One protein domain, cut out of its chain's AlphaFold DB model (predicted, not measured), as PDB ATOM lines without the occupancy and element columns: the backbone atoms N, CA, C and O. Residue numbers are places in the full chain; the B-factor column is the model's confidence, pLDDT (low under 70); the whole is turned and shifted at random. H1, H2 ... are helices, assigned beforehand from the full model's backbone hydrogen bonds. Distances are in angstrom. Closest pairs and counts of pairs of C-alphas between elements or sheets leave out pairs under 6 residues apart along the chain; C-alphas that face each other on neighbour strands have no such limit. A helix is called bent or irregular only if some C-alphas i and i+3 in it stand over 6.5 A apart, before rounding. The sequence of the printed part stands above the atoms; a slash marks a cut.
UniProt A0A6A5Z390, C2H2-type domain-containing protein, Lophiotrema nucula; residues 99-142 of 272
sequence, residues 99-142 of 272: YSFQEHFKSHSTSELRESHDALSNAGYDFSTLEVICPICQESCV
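Overview. This is residues 99 to 142 of the 272 residues of the protein "C2H2-type domain-containing protein" of Lophiotrema nucula (UniProt A0A6A5Z390). Three short helices, H1, H2 and H3, follow one another round a curve, and a long stretch with no named element, residues 123 to 142, folds back over the middle and then loops out to the far end of the longest axis. That far loop, residues 134 to 139, lies between two very short stretches, residues 132 to 133 and 140 to 141, paired antiparallel as strands are. The printed part has 44 residues with three named helices, in the order H1, H2, H3, and no named strand; the class is all helix, yet under half of the residues, 19 of the 44, are in named elements. The whole is compact, with a radius of gyration of the C-alphas of 10.0 A, and the C-alphas span 29 by 21 by 13 A.

Along the chain. Find C-alpha 99 at (-27.154, -27.099, -34.886); here H1 begins, and it covers residues 99 to 105, 11.8 A from first to last C-alpha. H1 is irregular: C-alphas 99 and 102 are 7.6 A apart. Go on to C-alpha 110 at (-21.961, -6.723, -36.718), where H2, residues 110 to 115, begins; it measures 8.6 A. H3 holds residues 117 to 122, also 8.6 A, and ends at C-alpha 122 at (-38.321, -13.813, -39.218). From Ala 123 to Val 142 you will find 20 residues with no named element, whose C-alphas lie 3 to 16 A from the mean of the C-alphas.

Arrangement. Begin with H1 and H2, which are close but not clearly touching; look at Phe 105 and Leu 113, whose C-alphas are the closest, 7.8 A apart. Their lines are about perpendicular, at 86 degrees. H2 and H3 are also close but not clearly touching, with the C-alphas of Leu 113 and Leu 120 the closest at 7.9 A. These two run the same way at a steep tilt of 66 degrees. H1 and H3 are apart. In the backbones of H2 and H3 each O i to N i+4 pair is within hydrogen-bond range; in H1 it is 2 of 3.

Size, cuts and confidence. The two C-alphas farthest apart are those of Ser 109 and Ile 136, at 29.3 A. The first and last printed C-alphas, Tyr 99 and Val 142, are 11.8 A apart. The printed part has no cut. The links from H1 to H2, of 4 residues, and from H2 to H3, of 1 residue, are both tight. The mean pLDDT of the printed part is 96.5, and no printed residue is under 70.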
ATOM      1  N   TYR A  99     -27.903 -27.118 -36.149       87.50
ATOM      2  CA  TYR A  99     -27.154 -27.099 -34.886       87.50
ATOM      3  C   TYR A  99     -25.866 -26.254 -34.919       87.50
ATOM      4  O   TYR A  99     -25.267 -25.987 -33.884       87.50
ATOM      5  N   SER A 100     -25.406 -25.843 -36.104       91.50
ATOM      6  CA  SER A 100     -24.213 -25.000 -36.297       91.50
ATOM      7  C   SER A 100     -24.556 -23.567 -36.717       91.50
ATOM      8  O   SER A 100     -23.665 -22.780 -37.037       91.50
ATOM      9  N   PHE A 101     -25.846 -23.228 -36.757       91.94
ATOM     10  CA  PHE A 101     -26.336 -22.002 -37.382       91.94
ATOM     11  C   PHE A 101     -25.932 -20.740 -36.608       91.94
ATOM     12  O   PHE A 101     -25.472 -19.769 -37.203       91.94
ATOM     13  N   GLN A 102     -25.976 -20.780 -35.276       94.62
ATOM     14  CA  GLN A 102     -25.536 -19.657 -34.442       94.62
ATOM     15  C   GLN A 102     -24.029 -19.404 -34.560       94.62
ATOM     16  O   GLN A 102     -23.590 -18.260 -34.638       94.62
ATOM     17  N   GLU A 103     -23.221 -20.466 -34.634       95.94
ATOM     18  CA  GLU A 103     -21.778 -20.327 -34.854       95.94
ATOM     19  C   GLU A 103     -21.481 -19.753 -36.242       95.94
ATOM     20  O   GLU A 103     -20.581 -18.928 -36.411       95.94
ATOM     21  N   HIS A 104     -22.293 -20.114 -37.239       96.75
ATOM     22  CA  HIS A 104     -22.242 -19.467 -38.539       96.75
ATOM     23  C   HIS A 104     -22.555 -17.964 -38.454       96.75
ATOM     24  O   HIS A 104     -21.815 -17.177 -39.049       96.75
ATOM     25  N   PHE A 105     -23.571 -17.536 -37.700       96.62
ATOM     26  CA  PHE A 105     -23.879 -16.111 -37.536       96.62
ATOM     27  C   PHE A 105     -22.743 -15.310 -36.906       96.62
ATOM     28  O   PHE A 105     -22.466 -14.203 -37.358       96.62
ATOM     29  N   LYS A 106     -21.997 -15.892 -35.962       96.62
ATOM     30  CA  LYS A 106     -20.802 -15.247 -35.390       96.62
ATOM     31  C   LYS A 106     -19.688 -14.998 -36.413       96.62
ATOM     32  O   LYS A 106     -18.790 -14.205 -36.148       96.62
ATOM     33  N   SER A 107     -19.724 -15.663 -37.573       97.25
ATOM     34  CA  SER A 107     -18.784 -15.401 -38.672       97.25
ATOM     35  C   SER A 107     -19.139 -14.171 -39.515       97.25
ATOM     36  O   SER A 107     -18.314 -13.751 -40.327       97.25
ATOM     37  N   HIS A 108     -20.334 -13.600 -39.335       97.75
ATOM     38  CA  HIS A 108     -20.742 -12.352 -39.970       97.75
ATOM     39  C   HIS A 108     -20.308 -11.138 -39.154       97.75
ATOM     40  O   HIS A 108     -20.151 -11.188 -37.934       97.75
ATOM     41  N   SER A 109     -20.112 -10.016 -39.840       97.38
ATOM     42  CA  SER A 109     -19.835  -8.744 -39.187       97.38
ATOM     43  C   SER A 109     -21.076  -8.204 -38.472       97.38
ATOM     44  O   SER A 109     -22.215  -8.439 -38.872       97.38
ATOM     45  N   THR A 110     -20.865  -7.387 -37.439       96.94
ATOM     46  CA  THR A 110     -21.961  -6.723 -36.718       96.94
ATOM     47  C   THR A 110     -22.820  -5.831 -37.626       96.94
ATOM     48  O   THR A 110     -24.009  -5.678 -37.359       96.94
ATOM     49  N   SER A 111     -22.250  -5.251 -38.695       97.12
ATOM     50  CA  SER A 111     -23.018  -4.453 -39.668       97.12
ATOM     51  C   SER A 111     -23.985  -5.330 -40.454       97.12
ATOM     52  O   SER A 111     -25.170  -5.021 -40.494       97.12
ATOM     53  N   GLU A 112     -23.514  -6.460 -40.993       97.56
ATOM     54  CA  GLU A 112     -24.356  -7.406 -41.744       97.56
ATOM     55  C   GLU A 112     -25.497  -7.960 -40.883       97.56
ATOM     56  O   GLU A 112     -26.636  -8.033 -41.346       97.56
ATOM     57  N   LEU A 113     -25.208  -8.308 -39.622       97.06
ATOM     58  CA  LEU A 113     -26.219  -8.778 -38.668       97.06
ATOM     59  C   LEU A 113     -27.274  -7.700 -38.396       97.06
ATOM     60  O   LEU A 113     -28.467  -7.985 -38.418       97.06
ATOM     61  N   ARG A 114     -26.844  -6.450 -38.187       96.94
ATOM     62  CA  ARG A 114     -27.755  -5.321 -37.952       96.94
ATOM     63  C   ARG A 114     -28.614  -5.012 -39.177       96.94
ATOM     64  O   ARG A 114     -29.802  -4.758 -39.030       96.94
ATOM     65  N   GLU A 115     -28.025  -5.021 -40.368       97.31
ATOM     66  CA  GLU A 115     -28.737  -4.799 -41.633       97.31
ATOM     67  C   GLU A 115     -29.723  -5.933 -41.947       97.31
ATOM     68  O   GLU A 115     -30.724  -5.704 -42.619       97.31
ATOM     69  N   SER A 116     -29.470  -7.135 -41.422       97.12
ATOM     70  CA  SER A 116     -30.320  -8.319 -41.588       97.12
ATOM     71  C   SER A 116     -31.232  -8.588 -40.384       97.12
ATOM     72  O   SER A 116     -31.723  -9.707 -40.246       97.12
ATOM     73  N   HIS A 117     -31.464  -7.588 -39.521       96.62
ATOM     74  CA  HIS A 117     -32.295  -7.697 -38.313       96.62
ATOM     75  C   HIS A 117     -33.630  -8.404 -38.585       96.62
ATOM     76  O   HIS A 117     -33.918  -9.436 -37.986       96.62
ATOM     77  N   ASP A 118     -34.409  -7.888 -39.539       96.75
ATOM     78  CA  ASP A 118     -35.752  -8.403 -39.820       96.75
ATOM     79  C   ASP A 118     -35.706  -9.840 -40.352       96.75
ATOM     80  O   ASP A 118     -36.532 -10.671 -39.983       96.75
ATOM     81  N   ALA A 119     -34.708 -10.158 -41.181       95.44
ATOM     82  CA  ALA A 119     -34.532 -11.499 -41.727       95.44
ATOM     83  C   ALA A 119     -34.147 -12.514 -40.636       95.44
ATOM     84  O   ALA A 119     -34.645 -13.638 -40.642       95.44
ATOM     85  N   LEU A 120     -33.306 -12.116 -39.674       96.25
ATOM     86  CA  LEU A 120     -32.953 -12.936 -38.512       96.25
ATOM     87  C   LEU A 120     -34.160 -13.155 -37.593       96.25
ATOM     88  O   LEU A 120     -34.441 -14.297 -37.228       96.25
ATOM     89  N   SER A 121     -34.914 -12.097 -37.288       96.06
ATOM     90  CA  SER A 121     -36.133 -12.201 -36.480       96.06
ATOM     91  C   SER A 121     -37.187 -13.091 -37.142       96.06
ATOM     92  O   SER A 121     -37.743 -13.969 -36.486       96.06
ATOM     93  N   ASN A 122     -37.403 -12.956 -38.455       94.06
ATOM     94  CA  ASN A 122     -38.321 -13.813 -39.218       94.06
ATOM     95  C   ASN A 122     -37.857 -15.278 -39.293       94.06
ATOM     96  O   ASN A 122     -38.682 -16.189 -39.420       94.06
ATOM     97  N   ALA A 123     -36.545 -15.511 -39.207       94.44
ATOM     98  CA  ALA A 123     -35.955 -16.841 -39.105       94.44
ATOM     99  C   ALA A 123     -36.003 -17.419 -37.676       94.44
ATOM    100  O   ALA A 123     -35.605 -18.565 -37.493       94.44
ATOM    101  N   GLY A 124     -36.498 -16.665 -36.686       96.69
ATOM    102  CA  GLY A 124     -36.643 -17.110 -35.299       96.69
ATOM    103  C   GLY A 124     -35.399 -16.898 -34.434       96.69
ATOM    104  O   GLY A 124     -35.169 -17.674 -33.511       96.69
ATOM    105  N   TYR A 125     -34.591 -15.875 -34.723       97.62
ATOM    106  CA  TYR A 125     -33.394 -15.539 -33.946       97.62
ATOM    107  C   TYR A 125     -33.431 -14.098 -33.438       97.62
ATOM    108  O   TYR A 125     -33.843 -13.180 -34.152       97.62
ATOM    109  N   ASP A 126     -32.927 -13.879 -32.225       97.44
ATOM    110  CA  ASP A 126     -32.626 -12.531 -31.748       97.44
ATOM    111  C   ASP A 126     -31.363 -12.019 -32.446       97.44
ATOM    112  O   ASP A 126     -30.307 -12.643 -32.393       97.44
ATOM    113  N   PHE A 127     -31.437 -10.876 -33.120       95.06
ATOM    114  CA  PHE A 127     -30.302 -10.363 -33.895       95.06
ATOM    115  C   PHE A 127     -29.111  -9.911 -33.029       95.06
ATOM    116  O   PHE A 127     -28.000  -9.763 -33.544       95.06
ATOM    117  N   SER A 128     -29.341  -9.616 -31.745       95.75
ATOM    118  CA  SER A 128     -28.348  -9.041 -30.841       95.75
ATOM    119  C   SER A 128     -27.592 -10.118 -30.066       95.75
ATOM    120  O   SER A 128     -26.367 -10.038 -29.952       95.75
ATOM    121  N   THR A 129     -28.300 -11.141 -29.587       97.25
ATOM    122  CA  THR A 129     -27.730 -12.270 -28.841       97.25
ATOM    123  C   THR A 129     -27.485 -13.491 -29.724       97.25
ATOM    124  O   THR A 129     -26.663 -14.337 -29.373       97.25
ATOM    125  N   LEU A 130     -28.136 -13.561 -30.893       97.12
ATOM    126  CA  LEU A 130     -28.162 -14.720 -31.797       97.12
ATOM    127  C   LEU A 130     -28.792 -15.962 -31.155       97.12
ATOM    128  O   LEU A 130     -28.591 -17.081 -31.631       97.12
ATOM    129  N   GLU A 131     -29.535 -15.780 -30.067       97.81
ATOM    130  CA  GLU A 131     -30.296 -16.832 -29.404       97.81
ATOM    131  C   GLU A 131     -31.524 -17.217 -30.238       97.81
ATOM    132  O   GLU A 131     -32.038 -16.425 -31.032       97.81
ATOM    133  N   VAL A 132     -31.972 -18.461 -30.079       97.81
ATOM    134  CA  VAL A 132     -33.164 -18.981 -30.753       97.81
ATOM    135  C   VAL A 132     -34.399 -18.485 -30.011       97.81
ATOM    136  O   VAL A 132     -34.505 -18.672 -28.803       97.81
ATOM    137  N   ILE A 133     -35.355 -17.898 -30.719       98.31
ATOM    138  CA  ILE A 133     -36.605 -17.406 -30.141       98.31
ATOM    139  C   ILE A 133     -37.705 -18.430 -30.379       98.31
ATOM    140  O   ILE A 133     -38.028 -18.777 -31.516       98.31
ATOM    141  N   CYS A 134     -38.304 -18.914 -29.292       98.31
ATOM    142  CA  CYS A 134     -39.396 -19.869 -29.377       98.31
ATOM    143  C   CYS A 134     -40.617 -19.228 -30.060       98.31
ATOM    144  O   CYS A 134     -41.157 -18.249 -29.541       98.31
ATOM    145  N   PRO A 135     -41.134 -19.787 -31.171       97.94
ATOM    146  CA  PRO A 135     -42.245 -19.170 -31.892       97.94
ATOM    147  C   PRO A 135     -43.568 -19.198 -31.111       97.94
ATOM    148  O   PRO A 135     -44.463 -18.416 -31.421       97.94
ATOM    149  N   ILE A 136     -43.692 -20.064 -30.099       97.69
ATOM    150  CA  ILE A 136     -44.922 -20.247 -29.317       97.69
ATOM    151  C   ILE A 136     -45.016 -19.211 -28.189       97.69
ATOM    152  O   ILE A 136     -46.017 -18.510 -28.079       97.69
ATOM    153  N   CYS A 137     -43.973 -19.084 -27.359       98.00
ATOM    154  CA  CYS A 137     -43.995 -18.220 -26.168       98.00
ATOM    155  C   CYS A 137     -43.020 -17.035 -26.209       98.00
ATOM    156  O   CYS A 137     -43.011 -16.247 -25.266       98.00
ATOM    157  N   GLN A 138     -42.222 -16.899 -27.273       97.88
ATOM    158  CA  GLN A 138     -41.209 -15.848 -27.446       97.88
ATOM    159  C   GLN A 138     -40.057 -15.889 -26.424       97.88
ATOM    160  O   GLN A 138     -39.313 -14.921 -26.286       97.88
ATOM    161  N   GLU A 139     -39.885 -17.003 -25.707       98.25
ATOM    162  CA  GLU A 139     -38.740 -17.207 -24.815       98.25
ATOM    163  C   GLU A 139     -37.446 -17.397 -25.614       98.25
ATOM    164  O   GLU A 139     -37.432 -18.066 -26.652       98.25
ATOM    165  N   SER A 140     -36.361 -16.811 -25.106       98.25
ATOM    166  CA  SER A 140     -35.033 -16.929 -25.698       98.25
ATOM    167  C   SER A 140     -34.314 -18.182 -25.215       98.25
ATOM    168  O   SER A 140     -34.243 -18.458 -24.017       98.25
ATOM    169  N   CYS A 141     -33.760 -18.934 -26.157       97.94
ATOM    170  CA  CYS A 141     -33.033 -20.170 -25.933       97.94
ATOM    171  C   CYS A 141     -31.584 -19.984 -26.388       97.94
ATOM    172  O   CYS A 141     -31.320 -19.688 -27.556       97.94
ATOM    173  N   VAL A 142     -30.640 -20.197 -25.467       96.88
ATOM    174  CA  VAL A 142     -29.203 -19.948 -25.695       96.88
ATOM    175  C   VAL A 142     -28.648 -20.672 -26.921       96.88
ATOM    176  O   VAL A 142     -27.760 -20.157 -27.599       96.88
TER     177      VAL A 142